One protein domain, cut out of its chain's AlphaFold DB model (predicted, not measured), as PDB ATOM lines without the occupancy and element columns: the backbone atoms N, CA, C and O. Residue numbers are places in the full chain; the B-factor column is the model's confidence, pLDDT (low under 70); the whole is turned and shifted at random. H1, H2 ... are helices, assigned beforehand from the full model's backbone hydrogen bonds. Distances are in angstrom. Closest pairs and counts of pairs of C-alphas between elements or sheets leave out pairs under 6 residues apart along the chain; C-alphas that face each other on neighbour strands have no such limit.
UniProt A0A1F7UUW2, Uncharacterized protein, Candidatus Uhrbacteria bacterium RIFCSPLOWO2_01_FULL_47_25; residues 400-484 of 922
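This is residues 400 to 484 of the 922 residues of an uncharacterized protein of Candidatus Uhrbacteria bacterium RIFCSPLOWO2_01_FULL_47_25 (UniProt A0A1F7UUW2). What shape is this? H5 and H3 are the legs of a flat arch with short H4 at its bend; H1 fills the gap, packed on H5, and H2 folds back along H3 as a hairpin. What makes it? The 85 printed residues, all helix by class, include five named helices, H1 to H5 in order. It is compact, radius of gyration of the C-alphas 13.7 A, spanning 36 by 35 by 17 A.

Where is the longest helix? H5, residues 462 to 480, 26.4 A long, ends at C-alpha 480 (42.513, -22.451, 52.101). And the others? H1, residues 401 to 413, begins at C-alpha 401 (36.854, -24.043, 43.393); H2 is 419 to 429, H3 438 to 453 and H4 455 to 458.

What touches H5? H1 does, opposite ways at a steep tilt of 45 degrees; their closest C-alphas, Ala 408 and Lys 471, are 5.5 A apart. And H3? It touches H2 in a helical hairpin, closest C-alphas Ile 425 and Ile 445, 5.7 A. Are the backbones complete? Every O i to N i+4 pair is within hydrogen-bond range in H1, H2 and H5, and 11 of 12 in H3; H4 is too short for one.

Is it cut? The printed part has no cut and no long link. Where is confidence low? Residues 454 to 462 and 476 to 483, among others, are under 70.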
ATOM      1  N   ASP A 400      40.967 -22.030  43.115       63.84
ATOM      2  CA  ASP A 400      40.076 -22.503  42.046       63.84
ATOM      3  C   ASP A 400      39.121 -23.571  42.604       63.84
ATOM      4  O   ASP A 400      39.434 -24.763  42.708       63.84
ATOM      5  N   TYR A 401      37.915 -23.134  42.968       63.50
ATOM      6  CA  TYR A 401      36.854 -24.043  43.393       63.50
ATOM      7  C   TYR A 401      36.461 -25.035  42.295       63.50
ATOM      8  O   TYR A 401      36.088 -26.161  42.612       63.50
ATOM      9  N   THR A 402      36.535 -24.649  41.021       61.25
ATOM     10  CA  THR A 402      36.156 -25.508  39.894       61.25
ATOM     11  C   THR A 402      37.092 -26.702  39.814       61.25
ATOM     12  O   THR A 402      36.614 -27.833  39.747       61.25
ATOM     13  N   GLU A 403      38.404 -26.478  39.906       69.44
ATOM     14  CA  GLU A 403      39.410 -27.544  39.927       69.44
ATOM     15  C   GLU A 403      39.356 -28.366  41.230       69.44
ATOM     16  O   GLU A 403      39.461 -29.592  41.182       69.44
ATOM     17  N   ILE A 404      39.099 -27.760  42.396       73.12
ATOM     18  CA  ILE A 404      38.929 -28.520  43.653       73.12
ATOM     19  C   ILE A 404      37.675 -29.401  43.630       73.12
ATOM     20  O   ILE A 404      37.741 -30.581  43.996       73.12
ATOM     21  N   TYR A 405      36.543 -28.857  43.180       71.88
ATOM     22  CA  TYR A 405      35.302 -29.599  42.976       71.88
ATOM     23  C   TYR A 405      35.501 -30.703  41.938       71.88
ATOM     24  O   TYR A 405      35.091 -31.845  42.154       71.88
ATOM     25  N   TRP A 406      36.211 -30.393  40.852       72.81
ATOM     26  CA  TRP A 406      36.568 -31.351  39.817       72.81
ATOM     27  C   TRP A 406      37.393 -32.515  40.359       72.81
ATOM     28  O   TRP A 406      37.008 -33.665  40.159       72.81
ATOM     29  N   GLN A 407      38.477 -32.254  41.092       77.19
ATOM     30  CA  GLN A 407      39.316 -33.304  41.675       77.19
ATOM     31  C   GLN A 407      38.555 -34.146  42.706       77.19
ATOM     32  O   GLN A 407      38.662 -35.370  42.686       77.19
ATOM     33  N   ALA A 408      37.744 -33.524  43.567       80.88
ATOM     34  CA  ALA A 408      36.911 -34.238  44.535       80.88
ATOM     35  C   ALA A 408      35.891 -35.173  43.853       80.88
ATOM     36  O   ALA A 408      35.754 -36.337  44.236       80.88
ATOM     37  N   MET A 409      35.213 -34.678  42.813       75.62
ATOM     38  CA  MET A 409      34.234 -35.427  42.022       75.62
ATOM     39  C   MET A 409      34.893 -36.523  41.185       75.62
ATOM     40  O   MET A 409      34.385 -37.641  41.111       75.62
ATOM     41  N   ARG A 410      36.060 -36.244  40.605       78.31
ATOM     42  CA  ARG A 410      36.883 -37.214  39.881       78.31
ATOM     43  C   ARG A 410      37.310 -38.364  40.793       78.31
ATOM     44  O   ARG A 410      37.087 -39.517  40.433       78.31
ATOM     45  N   ASP A 411      37.876 -38.070  41.963       83.38
ATOM     46  CA  ASP A 411      38.317 -39.083  42.934       83.38
ATOM     47  C   ASP A 411      37.154 -39.951  43.440       83.38
ATOM     48  O   ASP A 411      37.331 -41.146  43.677       83.38
ATOM     49  N   LEU A 412      35.961 -39.365  43.597       83.31
ATOM     50  CA  LEU A 412      34.758 -40.083  44.016       83.31
ATOM     51  C   LEU A 412      34.184 -40.977  42.911       83.31
ATOM     52  O   LEU A 412      33.855 -42.138  43.162       83.31
ATOM     53  N   LEU A 413      34.005 -40.434  41.705       77.50
ATOM     54  CA  LEU A 413      33.210 -41.071  40.656       77.50
ATOM     55  C   LEU A 413      34.036 -41.976  39.746       77.50
ATOM     56  O   LEU A 413      33.569 -43.051  39.378       77.50
ATOM     57  N   LEU A 414      35.265 -41.594  39.390       81.38
ATOM     58  CA  LEU A 414      36.076 -42.329  38.411       81.38
ATOM     59  C   LEU A 414      36.304 -43.811  38.801       81.38
ATOM     60  O   LEU A 414      36.202 -44.655  37.907       81.38
ATOM     61  N   PRO A 415      36.492 -44.188  40.087       85.62
ATOM     62  CA  PRO A 415      36.534 -45.594  40.516       85.62
ATOM     63  C   PRO A 415      35.208 -46.367  40.380       85.62
ATOM     64  O   PRO A 415      35.229 -47.597  40.384       85.62
ATOM     65  N   GLN A 416      34.068 -45.673  40.289       80.62
ATOM     66  CA  GLN A 416      32.721 -46.258  40.204       80.62
ATOM     67  C   GLN A 416      32.243 -46.460  38.756       80.62
ATOM     68  O   GLN A 416      31.395 -47.314  38.501       80.62
ATOM     69  N   LEU A 417      32.793 -45.698  37.805       83.94
ATOM     70  CA  LEU A 417      32.484 -45.809  36.376       83.94
ATOM     71  C   LEU A 417      33.022 -47.112  35.763       83.94
ATOM     72  O   LEU A 417      33.981 -47.708  36.258       83.94
ATOM     73  N   SER A 418      32.452 -47.544  34.632       89.12
ATOM     74  CA  SER A 418      32.935 -48.747  33.947       89.12
ATOM     75  C   SER A 418      34.366 -48.576  33.421       89.12
ATOM     76  O   SER A 418      34.795 -47.471  33.080       89.12
ATOM     77  N   GLN A 419      35.090 -49.685  33.223       88.69
ATOM     78  CA  GLN A 419      36.406 -49.667  32.559       88.69
ATOM     79  C   GLN A 419      36.363 -48.989  31.172       88.69
ATOM     80  O   GLN A 419      37.356 -48.413  30.721       88.69
ATOM     81  N   ARG A 420      35.205 -49.017  30.492       88.94
ATOM     82  CA  ARG A 420      34.990 -48.341  29.207       88.94
ATOM     83  C   ARG A 420      34.929 -46.822  29.366       88.94
ATOM     84  O   ARG A 420      35.515 -46.120  28.543       88.94
ATOM     85  N   ALA A 421      34.247 -46.315  30.392       87.00
ATOM     86  CA  ALA A 421      34.279 -44.897  30.731       87.00
ATOM     87  C   ALA A 421      35.673 -44.480  31.204       87.00
ATOM     88  O   ALA A 421      36.250 -43.591  30.590       87.00
ATOM     89  N   GLN A 422      36.257 -45.167  32.191       88.25
ATOM     90  CA  GLN A 422      37.605 -44.886  32.708       88.25
ATOM     91  C   GLN A 422      38.645 -44.753  31.581       88.25
ATOM     92  O   GLN A 422      39.397 -43.780  31.549       88.25
ATOM     93  N   LYS A 423      38.638 -45.667  30.596       90.94
ATOM     94  CA  LYS A 423      39.526 -45.578  29.425       90.94
ATOM     95  C   LYS A 423      39.267 -44.330  28.573       90.94
ATOM     96  O   LYS A 423      40.215 -43.633  28.234       90.94
ATOM     97  N   ARG A 424      38.004 -44.028  28.251       88.69
ATOM     98  CA  ARG A 424      37.634 -42.827  27.471       88.69
ATOM     99  C   ARG A 424      37.972 -41.525  28.191       88.69
ATOM    100  O   ARG A 424      38.232 -40.521  27.542       88.69
ATOM    101  N   ILE A 425      37.943 -41.542  29.517       88.31
ATOM    102  CA  ILE A 425      38.295 -40.405  30.363       88.31
ATOM    103  C   ILE A 425      39.808 -40.177  30.311       88.31
ATOM    104  O   ILE A 425      40.233 -39.074  29.989       88.31
ATOM    105  N   ALA A 426      40.619 -41.231  30.457       88.88
ATOM    106  CA  ALA A 426      42.064 -41.147  30.242       88.88
ATOM    107  C   ALA A 426      42.435 -40.696  28.808       88.88
ATOM    108  O   ALA A 426      43.364 -39.913  28.634       88.88
ATOM    109  N   GLU A 427      41.688 -41.133  27.785       90.69
ATOM    110  CA  GLU A 427      41.839 -40.667  26.393       90.69
ATOM    111  C   GLU A 427      41.534 -39.162  26.227       90.69
ATOM    112  O   GLU A 427      42.170 -38.502  25.408       90.69
ATOM    113  N   ILE A 428      40.593 -38.606  27.001       87.19
ATOM    114  CA  ILE A 428      40.260 -37.168  27.008       87.19
ATOM    115  C   ILE A 428      41.311 -36.352  27.768       87.19
ATOM    116  O   ILE A 428      41.718 -35.285  27.314       87.19
ATOM    117  N   GLU A 429      41.761 -36.839  28.922       83.81
ATOM    118  CA  GLU A 429      42.753 -36.153  29.756       83.81
ATOM    119  C   GLU A 429      44.113 -36.043  29.060       83.81
ATOM    120  O   GLU A 429      44.742 -34.984  29.112       83.81
ATOM    121  N   ALA A 430      44.520 -37.109  28.360       87.38
ATOM    122  CA  ALA A 430      45.758 -37.191  27.587       87.38
ATOM    123  C   ALA A 430      45.734 -36.409  26.256       87.38
ATOM    124  O   ALA A 430      46.758 -36.350  25.573       87.38
ATOM    125  N   ALA A 431      44.605 -35.810  25.866       84.12
ATOM    126  CA  ALA A 431      44.572 -34.892  24.731       84.12
ATOM    127  C   ALA A 431      45.380 -33.611  25.052       84.12
ATOM    128  O   ALA A 431      45.275 -33.103  26.169       84.12
ATOM    129  N   PRO A 432      46.156 -33.043  24.111       75.44
ATOM    130  CA  PRO A 432      46.756 -31.716  24.270       75.44
ATOM    131  C   PRO A 432      45.711 -30.645  24.612       75.44
ATOM    132  O   PRO A 432      44.608 -30.674  24.068       75.44
ATOM    133  N   ASN A 433      46.059 -29.682  25.472       67.62
ATOM    134  CA  ASN A 433      45.145 -28.591  25.843       67.62
ATOM    135  C   ASN A 433      44.736 -27.738  24.626       67.62
ATOM    136  O   ASN A 433      43.581 -27.335  24.530       67.62
ATOM    137  N   SER A 434      45.638 -27.577  23.653       63.28
ATOM    138  CA  SER A 434      45.404 -26.915  22.361       63.28
ATOM    139  C   SER A 434      44.421 -27.643  21.429       63.28
ATOM    140  O   SER A 434      43.916 -27.050  20.480       63.28
ATOM    141  N   LEU A 435      44.125 -28.923  21.683       74.06
ATOM    142  CA  LEU A 435      43.063 -29.677  20.997       74.06
ATOM    143  C   LEU A 435      41.791 -29.808  21.842       74.06
ATOM    144  O   LEU A 435      40.745 -30.189  21.310       74.06
ATOM    145  N   LEU A 436      41.894 -29.573  23.152       72.31
ATOM    146  CA  LEU A 436      40.797 -29.693  24.096       72.31
ATOM    147  C   LEU A 436      41.140 -28.999  25.422       72.31
ATOM    148  O   LEU A 436      41.896 -29.543  26.234       72.31
ATOM    149  N   SER A 437      40.557 -27.827  25.667       69.38
ATOM    150  CA  SER A 437      40.848 -27.021  26.861       69.38
ATOM    151  C   SER A 437      40.465 -27.732  28.171       69.38
ATOM    152  O   SER A 437      39.652 -28.661  28.174       69.38
ATOM    153  N   LYS A 438      41.006 -27.281  29.318       70.19
ATOM    154  CA  LYS A 438      40.658 -27.821  30.655       70.19
ATOM    155  C   LYS A 438      39.134 -27.886  30.870       70.19
ATOM    156  O   LYS A 438      38.608 -28.930  31.253       70.19
ATOM    157  N   SER A 439      38.429 -26.806  30.530       63.38
ATOM    158  CA  SER A 439      36.970 -26.681  30.614       63.38
ATOM    159  C   SER A 439      36.231 -27.688  29.728       63.38
ATOM    160  O   SER A 439      35.231 -28.280  30.135       63.38
ATOM    161  N   GLU A 440      36.720 -27.945  28.514       73.81
ATOM    162  CA  GLU A 440      36.106 -28.931  27.621       73.81
ATOM    163  C   GLU A 440      36.448 -30.377  28.000       73.81
ATOM    164  O   GLU A 440      35.615 -31.267  27.803       73.81
ATOM    165  N   LYS A 441      37.637 -30.628  28.573       82.12
ATOM    166  CA  LYS A 441      37.989 -31.909  29.208       82.12
ATOM    167  C   LYS A 441      37.009 -32.203  30.338       82.12
ATOM    168  O   LYS A 441      36.318 -33.219  30.266       82.12
ATOM    169  N   PHE A 442      36.875 -31.283  31.299       76.56
ATOM    170  CA  PHE A 442      35.870 -31.323  32.370       76.56
ATOM    171  C   PHE A 442      34.485 -31.656  31.798       76.56
ATOM    172  O   PHE A 442      33.894 -32.675  32.156       76.56
ATOM    173  N   MET A 443      34.012 -30.881  30.817       74.81
ATOM    174  CA  MET A 443      32.683 -31.057  30.226       74.81
ATOM    175  C   MET A 443      32.474 -32.423  29.560       74.81
ATOM    176  O   MET A 443      31.413 -33.032  29.718       74.81
ATOM    177  N   LYS A 444      33.462 -32.938  28.816       84.19
ATOM    178  CA  LYS A 444      33.349 -34.252  28.156       84.19
ATOM    179  C   LYS A 444      33.441 -35.411  29.149       84.19
ATOM    180  O   LYS A 444      32.770 -36.420  28.933       84.19
ATOM    181  N   ILE A 445      34.235 -35.288  30.213       83.12
ATOM    182  CA  ILE A 445      34.368 -36.319  31.255       83.12
ATOM    183  C   ILE A 445      33.112 -36.338  32.137       83.12
ATOM    184  O   ILE A 445      32.544 -37.409  32.353       83.12
ATOM    185  N   PHE A 446      32.604 -35.170  32.545       78.50
ATOM    186  CA  PHE A 446      31.325 -35.022  33.247       78.50
ATOM    187  C   PHE A 446      30.178 -35.675  32.458       78.50
ATOM    188  O   PHE A 446      29.517 -36.584  32.955       78.50
ATOM    189  N   ALA A 447      30.034 -35.347  31.168       81.06
ATOM    190  CA  ALA A 447      29.032 -35.958  30.284       81.06
ATOM    191  C   ALA A 447      29.259 -37.461  29.980       81.06
ATOM    192  O   ALA A 447      28.399 -38.121  29.384       81.06
ATOM    193  N   ILE A 448      30.412 -38.036  30.347       84.94
ATOM    194  CA  ILE A 448      30.604 -39.493  30.393       84.94
ATOM    195  C   ILE A 448      30.084 -40.048  31.719       84.94
ATOM    196  O   ILE A 448      29.317 -41.009  31.672       84.94
ATOM    197  N   ALA A 449      30.448 -39.437  32.849       78.12
ATOM    198  CA  ALA A 449      30.036 -39.863  34.183       78.12
ATOM    199  C   ALA A 449      28.506 -39.852  34.347       78.12
ATOM    200  O   ALA A 449      27.917 -40.904  34.597       78.12
ATOM    201  N   SER A 450      27.845 -38.718  34.087       74.19
ATOM    202  CA  SER A 450      26.386 -38.584  34.235       74.19
ATOM    203  C   SER A 450      25.608 -39.578  33.365       74.19
ATOM    204  O   SER A 450      24.579 -40.094  33.787       74.19
ATOM    205  N   ARG A 451      26.109 -39.926  32.168       80.25
ATOM    206  CA  ARG A 451      25.444 -40.917  31.301       80.25
ATOM    207  C   ARG A 451      25.632 -42.362  31.772       80.25
ATOM    208  O   ARG A 451      24.749 -43.172  31.517       80.25
ATOM    209  N   GLU A 452      26.761 -42.722  32.386       79.19
ATOM    210  CA  GLU A 452      26.925 -44.087  32.924       79.19
ATOM    211  C   GLU A 452      26.231 -44.276  34.278       79.19
ATOM    212  O   GLU A 452      25.846 -45.397  34.593       79.19
ATOM    213  N   MET A 453      26.019 -43.197  35.037       71.81
ATOM    214  CA  MET A 453      25.262 -43.225  36.296       71.81
ATOM    215  C   MET A 453      23.741 -43.112  36.086       71.81
ATOM    216  O   MET A 453      22.984 -43.656  36.884       71.81
ATOM    217  N   GLY A 454      23.294 -42.477  34.996       68.62
ATOM    218  CA  GLY A 454      21.879 -42.211  34.716       68.62
ATOM    219  C   GLY A 454      21.405 -40.883  35.318       68.62
ATOM    220  O   GLY A 454      22.063 -40.328  36.197       68.62
ATOM    221  N   GLU A 455      20.269 -40.369  34.832       53.53
ATOM    222  CA  GLU A 455      19.701 -39.091  35.301       53.53
ATOM    223  C   GLU A 455      19.389 -39.167  36.810       53.53
ATOM    224  O   GLU A 455      19.971 -38.413  37.590       53.53
ATOM    225  N   ASP A 456      18.637 -40.193  37.224       54.75
ATOM    226  CA  ASP A 456      18.297 -40.521  38.622       54.75
ATOM    227  C   ASP A 456      19.506 -40.960  39.492       54.75
ATOM    228  O   ASP A 456      19.367 -41.211  40.687       54.75
ATOM    229  N   GLY A 457      20.696 -41.159  38.907       55.91
ATOM    230  CA  GLY A 457      21.839 -41.787  39.591       55.91
ATOM    231  C   GLY A 457      22.947 -40.829  40.027       55.91
ATOM    232  O   GLY A 457      23.763 -41.191  40.878       55.91
ATOM    233  N   PHE A 458      22.999 -39.631  39.439       56.06
ATOM    234  CA  PHE A 458      24.049 -38.635  39.692       56.06
ATOM    235  C   PHE A 458      23.621 -37.565  40.706       56.06
ATOM    236  O   PHE A 458      24.438 -37.159  41.526       56.06
ATOM    237  N   PHE A 459      22.360 -37.119  40.645       53.81
ATOM    238  CA  PHE A 459      21.848 -36.002  41.450       53.81
ATOM    239  C   PHE A 459      20.824 -36.410  42.522       53.81
ATOM    240  O   PHE A 459      20.759 -35.746  43.545       53.81
ATOM    241  N   ASP A 460      20.087 -37.515  42.351       54.81
ATOM    242  CA  ASP A 460      19.152 -38.031  43.372       54.81
ATOM    243  C   ASP A 460      19.819 -39.021  44.361       54.81
ATOM    244  O   ASP A 460      19.148 -39.697  45.146       54.81
ATOM    245  N   ASN A 461      21.153 -39.136  44.339       66.31
ATOM    246  CA  ASN A 461      21.907 -40.028  45.222       66.31
ATOM    247  C   ASN A 461      22.473 -39.274  46.438       66.31
ATOM    248  O   ASN A 461      23.638 -38.868  46.450       66.31
ATOM    249  N   ASP A 462      21.626 -39.165  47.469       67.44
ATOM    250  CA  ASP A 462      21.877 -38.559  48.791       67.44
ATOM    251  C   ASP A 462      23.280 -38.906  49.355       67.44
ATOM    252  O   ASP A 462      23.898 -38.076  50.018       67.44
ATOM    253  N   ASP A 463      23.805 -40.119  49.135       75.00
ATOM    254  CA  ASP A 463      25.088 -40.564  49.706       75.00
ATOM    255  C   ASP A 463      26.306 -40.146  48.863       75.00
ATOM    256  O   ASP A 463      27.343 -39.776  49.422       75.00
ATOM    257  N   ILE A 464      26.186 -40.143  47.529       72.62
ATOM    258  CA  ILE A 464      27.236 -39.632  46.628       72.62
ATOM    259  C   ILE A 464      27.376 -38.116  46.786       72.62
ATOM    260  O   ILE A 464      28.502 -37.619  46.826       72.62
ATOM    261  N   GLU A 465      26.265 -37.391  46.936       68.12
ATOM    262  CA  GLU A 465      26.281 -35.947  47.194       68.12
ATOM    263  C   GLU A 465      27.044 -35.621  48.488       68.12
ATOM    264  O   GLU A 465      27.980 -34.822  48.461       68.12
ATOM    265  N   LYS A 466      26.739 -36.311  49.598       76.06
ATOM    266  CA  LYS A 466      27.435 -36.110  50.882       76.06
ATOM    267  C   LYS A 466      28.910 -36.514  50.849       76.06
ATOM    268  O   LYS A 466      29.734 -35.836  51.467       76.06
ATOM    269  N   GLU A 467      29.290 -37.597  50.160       80.94
ATOM    270  CA  GLU A 467      30.716 -37.949  50.049       80.94
ATOM    271  C   GLU A 467      31.472 -36.945  49.164       80.94
ATOM    272  O   GLU A 467      32.612 -36.590  49.481       80.94
ATOM    273  N   LEU A 468      30.842 -36.431  48.100       77.12
ATOM    274  CA  LEU A 468      31.410 -35.371  47.267       77.12
ATOM    275  C   LEU A 468      31.602 -34.091  48.074       77.12
ATOM    276  O   LEU A 468      32.717 -33.573  48.148       77.12
ATOM    277  N   GLU A 469      30.542 -33.621  48.726       70.75
ATOM    278  CA  GLU A 469      30.565 -32.450  49.592       70.75
ATOM    279  C   GLU A 469      31.667 -32.584  50.654       70.75
ATOM    280  O   GLU A 469      32.507 -31.698  50.786       70.75
ATOM    281  N   SER A 470      31.757 -33.724  51.344       79.94
ATOM    282  CA  SER A 470      32.803 -33.993  52.339       79.94
ATOM    283  C   SER A 470      34.227 -33.893  51.761       79.94
ATOM    284  O   SER A 470      35.087 -33.223  52.345       79.94
ATOM    285  N   LYS A 471      34.484 -34.475  50.577       81.06
ATOM    286  CA  LYS A 471      35.785 -34.363  49.884       81.06
ATOM    287  C   LYS A 471      36.101 -32.922  49.479       81.06
ATOM    288  O   LYS A 471      37.233 -32.480  49.677       81.06
ATOM    289  N   VAL A 472      35.120 -32.190  48.949       75.31
ATOM    290  CA  VAL A 472      35.249 -30.768  48.585       75.31
ATOM    291  C   VAL A 472      35.554 -29.931  49.824       75.31
ATOM    292  O   VAL A 472      36.521 -29.173  49.819       75.31
ATOM    293  N   LYS A 473      34.812 -30.117  50.922       71.00
ATOM    294  CA  LYS A 473      35.022 -29.410  52.194       71.00
ATOM    295  C   LYS A 473      36.377 -29.739  52.844       71.00
ATOM    296  O   LYS A 473      36.899 -28.887  53.559       71.00
ATOM    297  N   SER A 474      36.966 -30.918  52.612       77.50
ATOM    298  CA  SER A 474      38.347 -31.224  53.044       77.50
ATOM    299  C   SER A 474      39.376 -30.511  52.168       77.50
ATOM    300  O   SER A 474      40.120 -29.670  52.666       77.50
ATOM    301  N   ARG A 475      39.336 -30.746  50.848       74.12
ATOM    302  CA  ARG A 475      40.266 -30.145  49.877       74.12
ATOM    303  C   ARG A 475      40.242 -28.614  49.920       74.12
ATOM    304  O   ARG A 475      41.293 -27.991  49.825       74.12
ATOM    305  N   LEU A 476      39.076 -28.005  50.155       67.88
ATOM    306  CA  LEU A 476      38.953 -26.567  50.395       67.88
ATOM    307  C   LEU A 476      39.656 -26.104  51.670       67.88
ATOM    308  O   LEU A 476      40.274 -25.051  51.631       67.88
ATOM    309  N   ARG A 477      39.584 -26.841  52.786       65.31
ATOM    310  CA  ARG A 477      40.293 -26.484  54.035       65.31
ATOM    311  C   ARG A 477      41.808 -26.627  53.900       65.31
ATOM    312  O   ARG A 477      42.539 -25.873  54.533       65.31
ATOM    313  N   GLU A 478      42.254 -27.586  53.095       65.69
ATOM    314  CA  GLU A 478      43.664 -27.805  52.767       65.69
ATOM    315  C   GLU A 478      44.190 -26.648  51.897       65.69
ATOM    316  O   GLU A 478      45.083 -25.920  52.323       65.69
ATOM    317  N   ALA A 479      43.554 -26.382  50.750       64.25
ATOM    318  CA  ALA A 479      43.897 -25.273  49.854       64.25
ATOM    319  C   ALA A 479      43.783 -23.887  50.521       64.25
ATOM    320  O   ALA A 479      44.650 -23.029  50.367       64.25
ATOM    321  N   ALA A 480      42.746 -23.676  51.336       56.38
ATOM    322  CA  ALA A 480      42.513 -22.451  52.101       56.38
ATOM    323  C   ALA A 480      43.686 -21.998  52.973       56.38
ATOM    324  O   ALA A 480      43.845 -20.797  53.200       56.38
ATOM    325  N   ALA A 481      44.450 -22.950  53.514       52.66
ATOM    326  CA  ALA A 481      45.582 -22.665  54.384       52.66
ATOM    327  C   ALA A 481      46.801 -22.143  53.604       52.66
ATOM    328  O   ALA A 481      47.682 -21.526  54.204       52.66
ATOM    329  N   GLU A 482      46.846 -22.367  52.287       57.28
ATOM    330  CA  GLU A 482      48.015 -22.103  51.446       57.28
ATOM    331  C   GLU A 482      47.759 -21.064  50.340       57.28
ATOM    332  O   GLU A 482      48.664 -20.291  50.037       57.28
ATOM    333  N   GLU A 483      46.563 -20.985  49.745       60.41
ATOM    334  CA  GLU A 483      46.403 -20.383  48.407       60.41
ATOM    335  C   GLU A 483      45.977 -18.903  48.341       60.41
ATOM    336  O   GLU A 483      46.347 -18.241  47.372       60.41
ATOM    337  N   GLN A 484      45.269 -18.326  49.329       73.69
ATOM    338  CA  GLN A 484      44.932 -16.886  49.277       73.69
ATOM    339  C   GLN A 484      46.151 -16.023  49.645       73.69
ATOM    340  O   GLN A 484      46.291 -15.540  50.774       73.69
TER     341      GLN A 484